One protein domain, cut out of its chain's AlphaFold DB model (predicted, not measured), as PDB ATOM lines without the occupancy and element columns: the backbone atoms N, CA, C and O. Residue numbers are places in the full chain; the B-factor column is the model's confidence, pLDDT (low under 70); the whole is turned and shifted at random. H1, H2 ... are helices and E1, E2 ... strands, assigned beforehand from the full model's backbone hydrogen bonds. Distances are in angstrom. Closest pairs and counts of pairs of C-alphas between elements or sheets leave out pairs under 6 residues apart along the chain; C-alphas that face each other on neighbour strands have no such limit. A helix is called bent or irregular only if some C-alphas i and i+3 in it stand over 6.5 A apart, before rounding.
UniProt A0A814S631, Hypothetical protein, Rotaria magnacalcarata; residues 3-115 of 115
ATOM      1  N   ILE A   3     196.449 130.532 173.446       44.31
ATOM      2  CA  ILE A   3     197.492 130.389 174.468       44.31
ATOM      3  C   ILE A   3     198.369 131.645 174.557       44.31
ATOM      4  O   ILE A   3     198.613 132.120 175.660       44.31
ATOM      5  N   ASP A   4     198.791 132.226 173.432       49.97
ATOM      6  CA  ASP A   4     199.593 133.460 173.425       49.97
ATOM      7  C   ASP A   4     198.800 134.629 174.026       49.97
ATOM      8  O   ASP A   4     199.327 135.412 174.810       49.97
ATOM      9  N   THR A   5     197.501 134.721 173.719       54.03
ATOM     10  CA  THR A   5     196.631 135.756 174.289       54.03
ATOM     11  C   THR A   5     196.495 135.575 175.800       54.03
ATOM     12  O   THR A   5     196.744 136.523 176.543       54.03
ATOM     13  N   ALA A   6     196.220 134.349 176.265       56.16
ATOM     14  CA  ALA A   6     196.184 134.010 177.690       56.16
ATOM     15  C   ALA A   6     197.531 134.251 178.398       56.16
ATOM     16  O   ALA A   6     197.583 134.498 179.603       56.16
ATOM     17  N   GLN A   7     198.645 134.205 177.664       56.03
ATOM     18  CA  GLN A   7     199.959 134.508 178.216       56.03
ATOM     19  C   GLN A   7     200.196 136.007 178.446       56.03
ATOM     20  O   GLN A   7     201.016 136.346 179.300       56.03
ATOM     21  N   THR A   8     199.484 136.887 177.743       62.84
ATOM     22  CA  THR A   8     199.680 138.347 177.816       62.84
ATOM     23  C   THR A   8     198.684 139.080 178.717       62.84
ATOM     24  O   THR A   8     198.909 140.244 179.039       62.84
ATOM     25  N   THR A   9     197.606 138.426 179.152       57.41
ATOM     26  CA  THR A   9     196.583 139.035 180.010       57.41
ATOM     27  C   THR A   9     196.788 138.680 181.486       57.41
ATOM     28  O   THR A   9     197.267 137.600 181.829       57.41
ATOM     29  N   THR A  10     196.440 139.608 182.385       61.81
ATOM     30  CA  THR A  10     196.499 139.397 183.846       61.81
ATOM     31  C   THR A  10     195.434 138.419 184.322       61.81
ATOM     32  O   THR A  10     195.716 137.592 185.186       61.81
ATOM     33  N   ASN A  11     194.253 138.498 183.701       58.81
ATOM     34  CA  ASN A  11     193.159 137.553 183.843       58.81
ATOM     35  C   ASN A  11     192.769 137.006 182.468       58.81
ATOM     36  O   ASN A  11     192.678 137.758 181.495       58.81
ATOM     37  N   PHE A  12     192.529 135.702 182.372       60.88
ATOM     38  CA  PHE A  12     191.987 135.082 181.162       60.88
ATOM     39  C   PHE A  12     190.858 134.146 181.545       60.88
ATOM     40  O   PHE A  12     191.116 133.200 182.280       60.88
ATOM     41  N   VAL A  13     189.646 134.425 181.057       61.56
ATOM     42  CA  VAL A  13     188.451 133.615 181.305       61.56
ATOM     43  C   VAL A  13     188.116 132.808 180.056       61.56
ATOM     44  O   VAL A  13     187.888 133.387 178.996       61.56
ATOM     45  N   PHE A  14     188.076 131.484 180.186       60.81
ATOM     46  CA  PHE A  14     187.502 130.594 179.180       60.81
ATOM     47  C   PHE A  14     186.146 130.106 179.671       60.81
ATOM     48  O   PHE A  14     186.090 129.364 180.651       60.81
ATOM     49  N   ASP A  15     185.089 130.559 179.009       61.06
ATOM     50  CA  ASP A  15     183.724 130.093 179.223       61.06
ATOM     51  C   ASP A  15     183.422 128.978 178.214       61.06
ATOM     52  O   ASP A  15     183.545 129.182 177.001       61.06
ATOM     53  N   THR A  16     183.072 127.788 178.711       57.44
ATOM     54  CA  THR A  16     182.717 126.645 177.850       57.44
ATOM     55  C   THR A  16     181.221 126.361 177.782       57.44
ATOM     56  O   THR A  16     180.822 125.362 177.185       57.44
ATOM     57  N   GLU A  17     180.373 127.251 178.310       54.47
ATOM     58  CA  GLU A  17     178.911 127.125 178.241       54.47
ATOM     59  C   GLU A  17     178.347 127.285 176.825       54.47
ATOM     60  O   GLU A  17     177.220 126.876 176.556       54.47
ATOM     61  N   SER A  18     179.124 127.817 175.877       49.88
ATOM     62  CA  SER A  18     178.661 128.139 174.518       49.88
ATOM     63  C   SER A  18     178.168 126.937 173.684       49.88
ATOM     64  O   SER A  18     177.614 127.136 172.603       49.88
ATOM     65  N   ASN A  19     178.267 125.705 174.198       48.38
ATOM     66  CA  ASN A  19     177.689 124.487 173.620       48.38
ATOM     67  C   ASN A  19     176.371 124.051 174.312       48.38
ATOM     68  O   ASN A  19     176.162 122.877 174.618       48.38
ATOM     69  N   CYS A  20     175.424 124.978 174.513       47.00
ATOM     70  CA  CYS A  20     174.082 124.679 175.050       47.00
ATOM     71  C   CYS A  20     173.230 123.726 174.181       47.00
ATOM     72  O   CYS A  20     172.146 123.322 174.593       47.00
ATOM     73  N   LEU A  21     173.667 123.377 172.965       46.56
ATOM     74  CA  LEU A  21     172.867 122.595 172.014       46.56
ATOM     75  C   LEU A  21     172.889 121.082 172.270       46.56
ATOM     76  O   LEU A  21     172.081 120.365 171.682       46.56
ATOM     77  N   THR A  22     173.795 120.581 173.115       48.09
ATOM     78  CA  THR A  22     174.042 119.132 173.205       48.09
ATOM     79  C   THR A  22     173.929 118.518 174.603       48.09
ATOM     80  O   THR A  22     174.175 117.324 174.727       48.09
ATOM     81  N   ASN A  23     173.521 119.262 175.645       48.84
ATOM     82  CA  ASN A  23     173.391 118.746 177.027       48.84
ATOM     83  C   ASN A  23     174.637 117.977 177.526       48.84
ATOM     84  O   ASN A  23     174.530 116.995 178.259       48.84
ATOM     85  N   PHE A  24     175.826 118.408 177.106       46.62
ATOM     86  CA  PHE A  24     177.102 117.820 177.503       46.62
ATOM     87  C   PHE A  24     177.813 118.769 178.490       46.62
ATOM     88  O   PHE A  24     177.649 119.982 178.413       46.62
ATOM     89  N   PRO A  25     178.600 118.232 179.426       50.38
ATOM     90  CA  PRO A  25     179.257 118.951 180.526       50.38
ATOM     91  C   PRO A  25     180.302 119.940 180.044       50.38
ATOM     92  O   PRO A  25     181.068 119.717 179.096       50.38
ATOM     93  N   SER A  26     180.492 120.969 180.840       54.25
ATOM     94  CA  SER A  26     181.389 122.043 180.487       54.25
ATOM     95  C   SER A  26     182.306 122.339 181.676       54.25
ATOM     96  O   SER A  26     181.957 122.173 182.844       54.25
ATOM     97  N   ILE A  27     183.559 122.675 181.376       64.75
ATOM     98  CA  ILE A  27     184.370 123.408 182.341       64.75
ATOM     99  C   ILE A  27     183.803 124.814 182.287       64.75
ATOM    100  O   ILE A  27     184.138 125.570 181.381       64.75
ATOM    101  N   THR A  28     182.892 125.144 183.187       61.00
ATOM    102  CA  THR A  28     182.129 126.387 183.102       61.00
ATOM    103  C   THR A  28     183.051 127.592 182.991       61.00
ATOM    104  O   THR A  28     182.841 128.463 182.155       61.00
ATOM    105  N   GLN A  29     184.134 127.604 183.776       68.06
ATOM    106  CA  GLN A  29     185.052 128.730 183.768       68.06
ATOM    107  C   GLN A  29     186.489 128.324 184.092       68.06
ATOM    108  O   GLN A  29     186.761 127.718 185.127       68.06
ATOM    109  N   VAL A  30     187.436 128.738 183.251       69.00
ATOM    110  CA  VAL A  30     188.872 128.719 183.570       69.00
ATOM    111  C   VAL A  30     189.348 130.153 183.717       69.00
ATOM    112  O   VAL A  30     189.306 130.882 182.736       69.00
ATOM    113  N   MET A  31     189.822 130.552 184.895       72.62
ATOM    114  CA  MET A  31     190.412 131.867 185.135       72.62
ATOM    115  C   MET A  31     191.883 131.750 185.533       72.62
ATOM    116  O   MET A  31     192.215 131.324 186.638       72.62
ATOM    117  N   PHE A  32     192.781 132.179 184.650       72.25
ATOM    118  CA  PHE A  32     194.199 132.330 184.985       72.25
ATOM    119  C   PHE A  32     194.415 133.670 185.672       72.25
ATOM    120  O   PHE A  32     193.980 134.681 185.137       72.25
ATOM    121  N   MET A  33     195.096 133.682 186.814       70.56
ATOM    122  CA  MET A  33     195.496 134.894 187.524       70.56
ATOM    123  C   MET A  33     197.018 134.951 187.558       70.56
ATOM    124  O   MET A  33     197.668 134.140 188.224       70.56
ATOM    125  N   LYS A  34     197.597 135.905 186.833       69.62
ATOM    126  CA  LYS A  34     199.043 136.141 186.851       69.62
ATOM    127  C   LYS A  34     199.370 137.261 187.827       69.62
ATOM    128  O   LYS A  34     199.035 138.416 187.567       69.62
ATOM    129  N   GLN A  35     200.042 136.932 188.926       67.56
ATOM    130  CA  GLN A  35     200.637 137.922 189.822       67.56
ATOM    131  C   GLN A  35     202.165 137.906 189.697       67.56
ATOM    132  O   GLN A  35     202.757 136.954 189.198       67.56
ATOM    133  N   ILE A  36     202.811 138.984 190.150       58.03
ATOM    134  CA  ILE A  36     204.263 139.212 190.015       58.03
ATOM    135  C   ILE A  36     205.091 138.081 190.654       58.03
ATOM    136  O   ILE A  36     206.202 137.808 190.203       58.03
ATOM    137  N   HIS A  37     204.549 137.408 191.673       66.38
ATOM    138  CA  HIS A  37     205.257 136.371 192.427       66.38
ATOM    139  C   HIS A  37     204.668 134.968 192.266       66.38
ATOM    140  O   HIS A  37     205.398 133.995 192.428       66.38
ATOM    141  N   GLU A  38     203.386 134.845 191.911       69.88
ATOM    142  CA  GLU A  38     202.698 133.556 191.845       69.88
ATOM    143  C   GLU A  38     201.696 133.519 190.686       69.88
ATOM    144  O   GLU A  38     200.953 134.471 190.433       69.88
ATOM    145  N   ASN A  39     201.684 132.393 189.972       73.19
ATOM    146  CA  ASN A  39     200.674 132.100 188.964       73.19
ATOM    147  C   ASN A  39     199.609 131.211 189.595       73.19
ATOM    148  O   ASN A  39     199.917 130.101 190.035       73.19
ATOM    149  N   SER A  40     198.368 131.675 189.567       74.62
ATOM    150  CA  SER A  40     197.226 130.970 190.138       74.62
ATOM    151  C   SER A  40     196.197 130.661 189.060       74.62
ATOM    152  O   SER A  40     196.086 131.354 188.047       74.62
ATOM    153  N   LEU A  41     195.435 129.596 189.278       77.00
ATOM    154  CA  LEU A  41     194.351 129.170 188.405       77.00
ATOM    155  C   LEU A  41     193.107 128.973 189.261       77.00
ATOM    156  O   LEU A  41     193.131 128.198 190.213       77.00
ATOM    157  N   VAL A  42     192.027 129.654 188.904       77.06
ATOM    158  CA  VAL A  42     190.691 129.360 189.413       77.06
ATOM    159  C   VAL A  42     189.967 128.568 188.341       77.06
ATOM    160  O   VAL A  42     189.896 128.987 187.187       77.06
ATOM    161  N   LEU A  43     189.452 127.406 188.721       74.50
ATOM    162  CA  LEU A  43     188.689 126.536 187.842       74.50
ATOM    163  C   LEU A  43     187.307 126.325 188.457       74.50
ATOM    164  O   LEU A  43     187.203 125.830 189.577       74.50
ATOM    165  N   ILE A  44     186.263 126.690 187.720       74.00
ATOM    166  CA  ILE A  44     184.877 126.360 188.047       74.00
ATOM    167  C   ILE A  44     184.468 125.219 187.127       74.00
ATOM    168  O   ILE A  44     184.561 125.322 185.901       74.00
ATOM    169  N   ILE A  45     184.068 124.112 187.742       71.38
ATOM    170  CA  ILE A  45     183.713 122.878 187.054       71.38
ATOM    171  C   ILE A  45     182.261 122.560 187.378       71.38
ATOM    172  O   ILE A  45     181.899 122.478 188.550       71.38
ATOM    173  N   GLU A  46     181.463 122.287 186.354       68.19
ATOM    174  CA  GLU A  46     180.164 121.656 186.530       68.19
ATOM    175  C   GLU A  46     180.329 120.133 186.431       68.19
ATOM    176  O   GLU A  46     180.685 119.572 185.391       68.19
ATOM    177  N   THR A  47     180.134 119.445 187.554       61.59
ATOM    178  CA  THR A  47     180.487 118.024 187.725       61.59
ATOM    179  C   THR A  47     179.456 117.063 187.138       61.59
ATOM    180  O   THR A  47     179.726 115.868 187.023       61.59
ATOM    181  N   ALA A  48     178.294 117.575 186.728       58.31
ATOM    182  CA  ALA A  48     177.128 116.762 186.427       58.31
ATOM    183  C   ALA A  48     177.269 115.859 185.188       58.31
ATOM    184  O   ALA A  48     176.504 114.903 185.100       58.31
ATOM    185  N   HIS A  49     178.198 116.096 184.243       60.16
ATOM    186  CA  HIS A  49     178.086 115.399 182.947       60.16
ATOM    187  C   HIS A  49     179.358 114.955 182.178       60.16
ATOM    188  O   HIS A  49     179.161 114.581 181.043       60.16
ATOM    189  N   LEU A  50     180.611 114.976 182.682       65.44
ATOM    190  CA  LEU A  50     181.932 114.721 181.985       65.44
ATOM    191  C   LEU A  50     182.019 114.221 180.494       65.44
ATOM    192  O   LEU A  50     181.354 113.260 180.120       65.44
ATOM    193  N   PRO A  51     182.802 114.897 179.607       67.25
ATOM    194  CA  PRO A  51     182.698 114.666 178.167       67.25
ATOM    195  C   PRO A  51     183.131 113.249 177.810       67.25
ATOM    196  O   PRO A  51     184.036 112.693 178.428       67.25
ATOM    197  N   VAL A  52     182.492 112.677 176.790       72.88
ATOM    198  CA  VAL A  52     182.760 111.303 176.345       72.88
ATOM    199  C   VAL A  52     184.235 111.167 175.958       72.88
ATOM    200  O   VAL A  52     184.768 112.049 175.283       72.88
ATOM    201  N   GLU A  53     184.889 110.061 176.328       76.56
ATOM    202  CA  GLU A  53     186.338 109.864 176.120       76.56
ATOM    203  C   GLU A  53     186.786 110.018 174.658       76.56
ATOM    204  O   GLU A  53     187.908 110.439 174.381       76.56
ATOM    205  N   LEU A  54     185.892 109.699 173.719       81.81
ATOM    206  CA  LEU A  54     186.127 109.788 172.277       81.81
ATOM    207  C   LEU A  54     185.949 111.205 171.709       81.81
ATOM    208  O   LEU A  54     186.209 111.428 170.527       81.81
ATOM    209  N   SER A  55     185.476 112.163 172.510       79.25
ATOM    210  CA  SER A  55     185.309 113.546 172.063       79.25
ATOM    211  C   SER A  55     186.662 114.242 171.902       79.25
ATOM    212  O   SER A  55     187.598 114.028 172.674       79.25
ATOM    213  N   TYR A  56     186.762 115.133 170.915       79.38
ATOM    214  CA  TYR A  56     187.984 115.904 170.660       79.38
ATOM    215  C   TYR A  56     188.371 116.823 171.837       79.38
ATOM    216  O   TYR A  56     189.535 117.191 171.977       79.38
ATOM    217  N   GLU A  57     187.414 117.169 172.703       74.38
ATOM    218  CA  GLU A  57     187.628 117.997 173.895       74.38
ATOM    219  C   GLU A  57     188.165 117.211 175.096       74.38
ATOM    220  O   GLU A  57     188.732 117.805 176.017       74.38
ATOM    221  N   PHE A  58     188.007 115.885 175.110       79.75
ATOM    222  CA  PHE A  58     188.370 115.069 176.265       79.75
ATOM    223  C   PHE A  58     189.875 115.098 176.544       79.75
ATOM    224  O   PHE A  58     190.294 115.295 177.685       79.75
ATOM    225  N   LEU A  59     190.703 114.960 175.503       83.12
ATOM    226  CA  LEU A  59     192.159 114.948 175.650       83.12
ATOM    227  C   LEU A  59     192.709 116.280 176.207       83.12
ATOM    228  O   LEU A  59     193.446 116.224 177.194       83.12
ATOM    229  N   PRO A  60     192.337 117.465 175.674       80.44
ATOM    230  CA  PRO A  60     192.704 118.745 176.280       80.44
ATOM    231  C   PRO A  60     192.279 118.880 177.747       80.44
ATOM    232  O   PRO A  60     193.060 119.353 178.572       80.44
ATOM    233  N   ARG A  61     191.072 118.422 178.109       79.00
ATOM    234  CA  ARG A  61     190.609 118.457 179.505       79.00
ATOM    235  C   ARG A  61     191.429 117.522 180.388       79.00
ATOM    236  O   ARG A  61     191.877 117.935 181.450       79.00
ATOM    237  N   LYS A  62     191.724 116.303 179.936       83.12
ATOM    238  CA  LYS A  62     192.606 115.376 180.658       83.12
ATOM    239  C   LYS A  62     193.999 115.964 180.887       83.12
ATOM    240  O   LYS A  62     194.543 115.855 181.981       83.12
ATOM    241  N   GLN A  63     194.562 116.632 179.881       84.44
ATOM    242  CA  GLN A  63     195.842 117.333 180.013       84.44
ATOM    243  C   GLN A  63     195.767 118.472 181.039       84.44
ATOM    244  O   GLN A  63     196.646 118.565 181.892       84.44
ATOM    245  N   LEU A  64     194.706 119.284 181.010       82.19
ATOM    246  CA  LEU A  64     194.486 120.345 181.994       82.19
ATOM    247  C   LEU A  64     194.418 119.789 183.424       82.19
ATOM    248  O   LEU A  64     195.109 120.293 184.307       82.19
ATOM    249  N   PHE A  65     193.639 118.730 183.649       83.94
ATOM    250  CA  PHE A  65     193.518 118.109 184.969       83.94
ATOM    251  C   PHE A  65     194.859 117.539 185.457       83.94
ATOM    252  O   PHE A  65     195.246 117.792 186.597       83.94
ATOM    253  N   ASN A  66     195.632 116.889 184.582       83.50
ATOM    254  CA  ASN A  66     196.987 116.436 184.909       83.50
ATOM    255  C   ASN A  66     197.930 117.592 185.292       83.50
ATOM    256  O   ASN A  66     198.799 117.423 186.147       83.50
ATOM    257  N   CYS A  67     197.777 118.771 184.683       82.00
ATOM    258  CA  CYS A  67     198.557 119.954 185.051       82.00
ATOM    259  C   CYS A  67     198.162 120.524 186.420       82.00
ATOM    260  O   CYS A  67     199.027 121.034 187.133       82.00
ATOM    261  N   ILE A  68     196.880 120.448 186.782       83.56
ATOM    262  CA  ILE A  68     196.356 120.942 188.063       83.56
ATOM    263  C   ILE A  68     196.798 120.020 189.203       83.56
ATOM    264  O   ILE A  68     197.421 120.475 190.167       83.56
ATOM    265  N   PHE A  69     196.552 118.717 189.053       83.69
ATOM    266  CA  PHE A  69     196.795 117.678 190.059       83.69
ATOM    267  C   PHE A  69     198.239 117.154 190.070       83.69
ATOM    268  O   PHE A  69     198.486 115.953 190.175       83.69
ATOM    269  N   ARG A  70     199.214 118.059 189.957       80.25
ATOM    270  CA  ARG A  70     200.650 117.750 190.023       80.25
ATOM    271  C   ARG A  70     201.206 117.867 191.445       80.25
ATOM    272  O   ARG A  70     200.595 118.479 192.326       80.25
ATOM    273  N   SER A  71     202.410 117.328 191.637       74.25
ATOM    274  CA  SER A  71     203.181 117.455 192.878       74.25
ATOM    275  C   SER A  71     203.290 118.912 193.337       74.25
ATOM    276  O   SER A  71     203.634 119.769 192.524       74.25
ATOM    277  N   GLN A  72     203.073 119.170 194.629       79.12
ATOM    278  CA  GLN A  72     203.276 120.477 195.286       79.12
ATOM    279  C   GLN A  72     202.296 121.598 194.891       79.12
ATOM    280  O   GLN A  72     202.425 122.713 195.389       79.12
ATOM    281  N   SER A  73     201.289 121.332 194.052       83.19
ATOM    282  CA  SER A  73     200.204 122.297 193.837       83.19
ATOM    283  C   SER A  73     199.405 122.502 195.126       83.19
ATOM    284  O   SER A  73     199.105 121.538 195.831       83.19
ATOM    285  N   HIS A  74     199.012 123.745 195.402       85.06
ATOM    286  CA  HIS A  74     197.994 124.062 196.400       85.06
ATOM    287  C   HIS A  74     196.645 124.152 195.695       85.06
ATOM    288  O   HIS A  74     196.473 124.953 194.779       85.06
ATOM    289  N   ILE A  75     195.702 123.304 196.093       86.25
ATOM    290  CA  ILE A  75     194.376 123.218 195.488       86.25
ATOM    291  C   ILE A  75     193.353 123.567 196.555       86.25
ATOM    292  O   ILE A  75     193.270 122.904 197.586       86.25
ATOM    293  N   TYR A  76     192.571 124.603 196.286       86.12
ATOM    294  CA  TYR A  76     191.494 125.061 197.152       86.12
ATOM    295  C   TYR A  76     190.168 124.600 196.551       86.12
ATOM    296  O   TYR A  76     189.845 124.959 195.420       86.12
ATOM    297  N   THR A  77     189.421 123.781 197.286       85.88
ATOM    298  CA  THR A  77     188.121 123.245 196.868       85.88
ATOM    299  C   THR A  77     187.037 123.730 197.814       85.88
ATOM    300  O   THR A  77     187.293 123.884 199.006       85.88
ATOM    301  N   TRP A  78     185.814 123.938 197.313       83.94
ATOM    302  CA  TRP A  78     184.691 124.281 198.186       83.94
ATOM    303  C   TRP A  78     184.410 123.138 199.165       83.94
ATOM    304  O   TRP A  78     184.609 123.318 200.357       83.94
ATOM    305  N   GLY A  79     184.028 121.954 198.682       85.88
ATOM    306  CA  GLY A  79     183.822 120.755 199.498       85.88
ATOM    307  C   GLY A  79     185.048 119.844 199.598       85.88
ATOM    308  O   GLY A  79     186.165 120.200 199.210       85.88
ATOM    309  N   ALA A  80     184.840 118.634 200.124       86.94
ATOM    310  CA  ALA A  80     185.861 117.595 200.077       86.94
ATOM    311  C   ALA A  80     186.059 117.136 198.626       86.94
ATOM    312  O   ALA A  80     185.097 116.855 197.918       86.94
ATOM    313  N   ILE A  81     187.314 117.030 198.187       84.06
ATOM    314  CA  ILE A  81     187.634 116.723 196.787       84.06
ATOM    315  C   ILE A  81     187.046 115.388 196.307       84.06
ATOM    316  O   ILE A  81     186.685 115.264 195.142       84.06
ATOM    317  N   LEU A  82     186.937 114.403 197.205       85.00
ATOM    318  CA  LEU A  82     186.317 113.115 196.901       85.00
ATOM    319  C   LEU A  82     184.830 113.269 196.600       85.00
ATOM    320  O   LEU A  82     184.358 112.669 195.646       85.00
ATOM    321  N   ASP A  83     184.120 114.087 197.369       84.12
ATOM    322  CA  ASP A  83     182.680 114.268 197.203       84.12
ATOM    323  C   ASP A  83     182.381 115.054 195.920       84.12
ATOM    324  O   ASP A  83     181.514 114.674 195.139       84.12
ATOM    325  N   GLU A  84     183.152 116.114 195.669       79.25
ATOM    326  CA  GLU A  84     182.949 117.007 194.524       79.25
ATOM    327  C   GLU A  84     183.420 116.374 193.202       79.25
ATOM    328  O   GLU A  84     182.766 116.510 192.171       79.25
ATOM    329  N   LEU A  85     184.559 115.669 193.208       82.00
ATOM    330  CA  LEU A  85     185.220 115.192 191.986       82.00
ATOM    331  C   LEU A  85     185.242 113.665 191.835       82.00
ATOM    332  O   LEU A  85     185.868 113.172 190.898       82.00
ATOM    333  N   ALA A  86     184.547 112.890 192.677       83.38
ATOM    334  CA  ALA A  86     184.436 111.432 192.510       83.38
ATOM    335  C   ALA A  86     184.116 110.988 191.067       83.38
ATOM    336  O   ALA A  86     184.792 110.078 190.574       83.38
ATOM    337  N   PRO A  87     183.178 111.632 190.335       78.44
ATOM    338  CA  PRO A  87     182.865 111.239 188.963       78.44
ATOM    339  C   PRO A  87     184.049 111.319 187.995       78.44
ATOM    340  O   PRO A  87     184.007 110.672 186.958       78.44
ATOM    341  N   PHE A  88     185.101 112.078 188.305       80.50
ATOM    342  CA  PHE A  88     186.254 112.325 187.436       80.50
ATOM    343  C   PHE A  88     187.299 111.204 187.531       80.50
ATOM    344  O   PHE A  88     188.127 111.054 186.627       80.50
ATOM    345  N   LEU A  89     187.236 110.381 188.586       83.31
ATOM    346  CA  LEU A  89     188.126 109.233 188.779       83.31
ATOM    347  C   LEU A  89     187.940 108.181 187.681       83.31
ATOM    348  O   LEU A  89     188.925 107.676 187.150       83.31
ATOM    349  N   GLN A  90     186.690 107.894 187.293       82.38
ATOM    350  CA  GLN A  90     186.388 106.871 186.279       82.38
ATOM    351  C   GLN A  90     186.973 107.209 184.897       82.38
ATOM    352  O   GLN A  90     187.302 106.314 184.130       82.38
ATOM    353  N   PHE A  91     187.169 108.499 184.615       79.88
ATOM    354  CA  PHE A  91     187.727 109.007 183.359       79.88
ATOM    355  C   PHE A  91     189.254 109.157 183.400       79.88
ATOM    356  O   PHE A  91     189.867 109.658 182.452       79.88
ATOM    357  N   ASN A  92     189.894 108.747 184.500       84.06
ATOM    358  CA  ASN A  92     191.327 108.922 184.731       84.06
ATOM    359  C   ASN A  92     191.777 110.382 184.531       84.06
ATOM    360  O   ASN A  92     192.821 110.634 183.923       84.06
ATOM    361  N   LEU A  93     190.960 111.345 184.979       83.25
ATOM    362  CA  LEU A  93     191.322 112.766 184.950       83.25
ATOM    363  C   LEU A  93     192.262 113.121 186.107       83.25
ATOM    364  O   LEU A  93     193.078 114.024 185.978       83.25
ATOM    365  N   PHE A  94     192.175 112.393 187.219       85.94
ATOM    366  CA  PHE A  94     193.150 112.431 188.302       85.94
ATOM    367  C   PHE A  94     193.170 111.089 189.048       85.94
ATOM    368  O   PHE A  94     192.313 110.231 188.824       85.94
ATOM    369  N   HIS A  95     194.147 110.913 189.939       86.12
ATOM    370  CA  HIS A  95     194.311 109.701 190.741       86.12
ATOM    371  C   HIS A  95     194.403 110.019 192.233       86.12
ATOM    372  O   HIS A  95     194.813 111.111 192.628       86.12
ATOM    373  N   LEU A  96     194.038 109.034 193.055       85.50
ATOM    374  CA  LEU A  96     194.194 109.074 194.506       85.50
ATOM    375  C   LEU A  96     195.388 108.204 194.938       85.50
ATOM    376  O   LEU A  96     195.558 107.116 194.385       85.50
ATOM    377  N   PRO A  97     196.167 108.626 195.949       87.25
ATOM    378  CA  PRO A  97     196.107 109.937 196.598       87.25
ATOM    379  C   PRO A  97     196.529 111.058 195.635       87.25
ATOM    380  O   PRO A  97     197.442 110.881 194.830       87.25
ATOM    381  N   VAL A  98     195.863 112.213 195.723       86.00
ATOM    382  CA  VAL A  98     196.230 113.374 194.902       86.00
ATOM    383  C   VAL A  98     197.591 113.884 195.379       86.00
ATOM    384  O   VAL A  98     197.737 114.148 196.573       86.00
ATOM    385  N   PRO A  99     198.585 114.070 194.497       87.56
ATOM    386  CA  PRO A  99     199.916 114.526 194.893       87.56
ATOM    387  C   PRO A  99     199.956 116.044 195.172       87.56
ATOM    388  O   PRO A  99     200.950 116.706 194.908       87.56
ATOM    389  N   SER A 100     198.888 116.634 195.697       86.94
ATOM    390  CA  SER A 100     198.742 118.081 195.885       86.94
ATOM    391  C   SER A 100     198.279 118.389 197.309       86.94
ATOM    392  O   SER A 100     197.656 117.554 197.964       86.94
ATOM    393  N   TYR A 101     198.561 119.596 197.796       88.06
ATOM    394  CA  TYR A 101     198.028 120.084 199.065       88.06
ATOM    395  C   TYR A 101     196.582 120.527 198.857       88.06
ATOM    396  O   TYR A 101     196.336 121.555 198.227       88.06
ATOM    397  N   ILE A 102     195.630 119.740 199.358       88.31
ATOM    398  CA  ILE A 102     194.198 120.012 199.206       88.31
ATOM    399  C   ILE A 102     193.673 120.767 200.429       88.31
ATOM    400  O   ILE A 102     193.834 120.309 201.560       88.31
ATOM    401  N   HIS A 103     193.004 121.891 200.190       88.88
ATOM    402  CA  HIS A 103     192.398 122.750 201.204       88.88
ATOM    403  C   HIS A 103     190.886 122.815 200.982       88.88
ATOM    404  O   HIS A 103     190.437 123.321 199.955       88.88
ATOM    405  N   ASN A 104     190.097 122.332 201.945       88.44
ATOM    406  CA  ASN A 104     188.637 122.453 201.923       88.44
ATOM    407  C   ASN A 104     188.231 123.824 202.483       88.44
ATOM    408  O   ASN A 104     188.261 124.051 203.695       88.44
ATOM    409  N   THR A 105     187.853 124.750 201.605       87.44
ATOM    410  CA  THR A 105     187.508 126.118 201.998       87.44
ATOM    411  C   THR A 105     186.149 126.201 202.678       87.44
ATOM    412  O   THR A 105     185.967 127.082 203.512       87.44
ATOM    413  N   GLN A 106     185.197 125.301 202.406       86.19
ATOM    414  CA  GLN A 106     183.898 125.321 203.089       86.19
ATOM    415  C   GLN A 106     184.058 125.142 204.603       86.19
ATOM    416  O   GLN A 106     183.322 125.766 205.363       86.19
ATOM    417  N   GLN A 107     185.021 124.336 205.063       82.69
ATOM    418  CA  GLN A 107     185.320 124.230 206.496       82.69
ATOM    419  C   GLN A 107     185.826 125.557 207.076       82.69
ATOM    420  O   GLN A 107     185.363 125.970 208.134       82.69
ATOM    421  N   VAL A 108     186.709 126.254 206.356       83.00
ATOM    422  CA  VAL A 108     187.229 127.571 206.762       83.00
ATOM    423  C   VAL A 108     186.103 128.607 206.835       83.00
ATOM    424  O   VAL A 108     185.992 129.328 207.822       83.00
ATOM    425  N   PHE A 109     185.217 128.641 205.837       83.19
ATOM    426  CA  PHE A 109     184.068 129.552 205.823       83.19
ATOM    427  C   PHE A 109     183.044 129.238 206.918       83.19
ATOM    428  O   PHE A 109     182.492 130.160 207.510       83.19
ATOM    429  N   LYS A 110     182.796 127.955 207.218       80.75
ATOM    430  CA  LYS A 110     181.922 127.551 208.331       80.75
ATOM    431  C   LYS A 110     182.450 128.039 209.677       80.75
ATOM    432  O   LYS A 110     181.639 128.376 210.528       80.75
ATOM    433  N   LEU A 111     183.767 128.057 209.877       79.38
ATOM    434  CA  LEU A 111     184.363 128.624 211.087       79.38
ATOM    435  C   LEU A 111     184.149 130.140 211.123       79.38
ATOM    436  O   LEU A 111     183.571 130.635 212.076       79.38
ATOM    437  N   TRP A 112     184.484 130.842 210.037       76.25
ATOM    438  CA  TRP A 112     184.342 132.300 209.961       76.25
ATOM    439  C   TRP A 112     182.903 132.810 210.129       76.25
ATOM    440  O   TRP A 112     182.702 133.886 210.670       76.25
ATOM    441  N   PHE A 113     181.903 132.069 209.643       73.31
ATOM    442  CA  PHE A 113     180.496 132.476 209.732       73.31
ATOM    443  C   PHE A 113     179.837 132.132 211.080       73.31
ATOM    444  O   PHE A 113     178.785 132.679 211.396       73.31
ATOM    445  N   ASN A 114     180.402 131.186 211.838       66.75
ATOM    446  CA  ASN A 114     179.897 130.810 213.163       66.75
ATOM    447  C   ASN A 114     180.644 131.516 214.314       66.75
ATOM    448  O   ASN A 114     180.294 131.272 215.471       66.75
ATOM    449  N   ASP A 115     181.632 132.359 213.994       49.88
ATOM    450  CA  ASP A 115     182.240 133.363 214.882       49.88
ATOM    451  C   ASP A 115     181.487 134.705 214.781       49.88
ATOM    452  O   ASP A 115     181.404 135.416 215.812       49.88
TER     453      ASP A 115
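This is residues 3 to 115 of the 115 residues of the protein "Hypothetical protein" of Rotaria magnacalcarata (UniProt A0A814S631). A slab of three antiparallel strands, E1, E2 and E3, with the short helix H1 on it, makes one part; its edge strand E3 lies near E4 of a second part, made of the parallel pair E4 and E5 with the helix H3 between them along the chain, while the helix H2, which touches no other helix, comes between E3 and E4 along the chain. From E5 the helix H4 leads away as an arm, of which residues 110 to 114, with Asp 115, stick out. The printed part has 113 residues, with four named helices and five named strands in the order H1 E1 E2 E3 H2 E4 H3 E5 H4; the class is mixed, helices and strands. It is compact, with a radius of gyration of the C-alphas of 15.3 A, and spans 46 by 35 by 28 A.

Look first at E2, residues 29 to 34, the inner strand of a meander, each strand the antiparallel neighbour of the one before. On one side is E1, residues 11 to 15, at 169 degrees, with N 14 and O 30 at 2.9 A; on the other side is E3, residues 39 to 44, at 167 degrees, with N 31 and O 42 at 2.8 A. Both pairs are hairpins. H1, residues 3 to 8, is on this sheet at a height of 6.0 A, only just over none of its strands, as 2 of its C-alphas fall on E1; the closest C-alphas of H1 and E1 are those of Ala 6 and Phe 12, 5.6 A apart. E3 and E4, residues 74 to 77, are near each other, with 9 pairs of C-alphas within 10 A. E4 is parallel to E5, residues 101 to 104, at 23 degrees, with N 75 and O 101 at 2.8 A. With H3, residues 81 to 89, they form a strand-helix-strand unit, two parallel neighbour strands with a helix between them along the chain, and its crossover is right-handed. H2, residues 58 to 68, is not on the three-stranded sheet and is apart from H3. The closest C-alphas of E4 and H4, residues 105 to 114, are those of Thr 77 and Thr 105, 5.9 A apart. In H1, H2 and H4 every O i to N i+4 pair is within hydrogen-bond range; in H3 2 of 5 are, and 2 of 6 O i to N i+3 pairs.

Find C-alpha 3 at (197.492, 130.389, 174.468), where H1 begins. E2 runs 16.1 A and E3 16.8 A, E3 from C-alpha 39 at (200.674, 132.100, 188.964). H2 runs 15.4 A. H3 is irregular: C-alphas 84 and 87 are 8.0 A apart. H4 runs 14.3 A to C-alpha 114 at (179.897, 130.810, 213.163).

The two C-alphas farthest apart are those of Leu 54 and Asp 115, at 48.8 A. The printed part has no cut. The links E1 to E2, E3 to H2 and H3 to E5 are long. The mean pLDDT of the printed part is 73.1, with 41 residues under 70: 3 to 30, 34 to 38, 46 to 51 and 114 to 115.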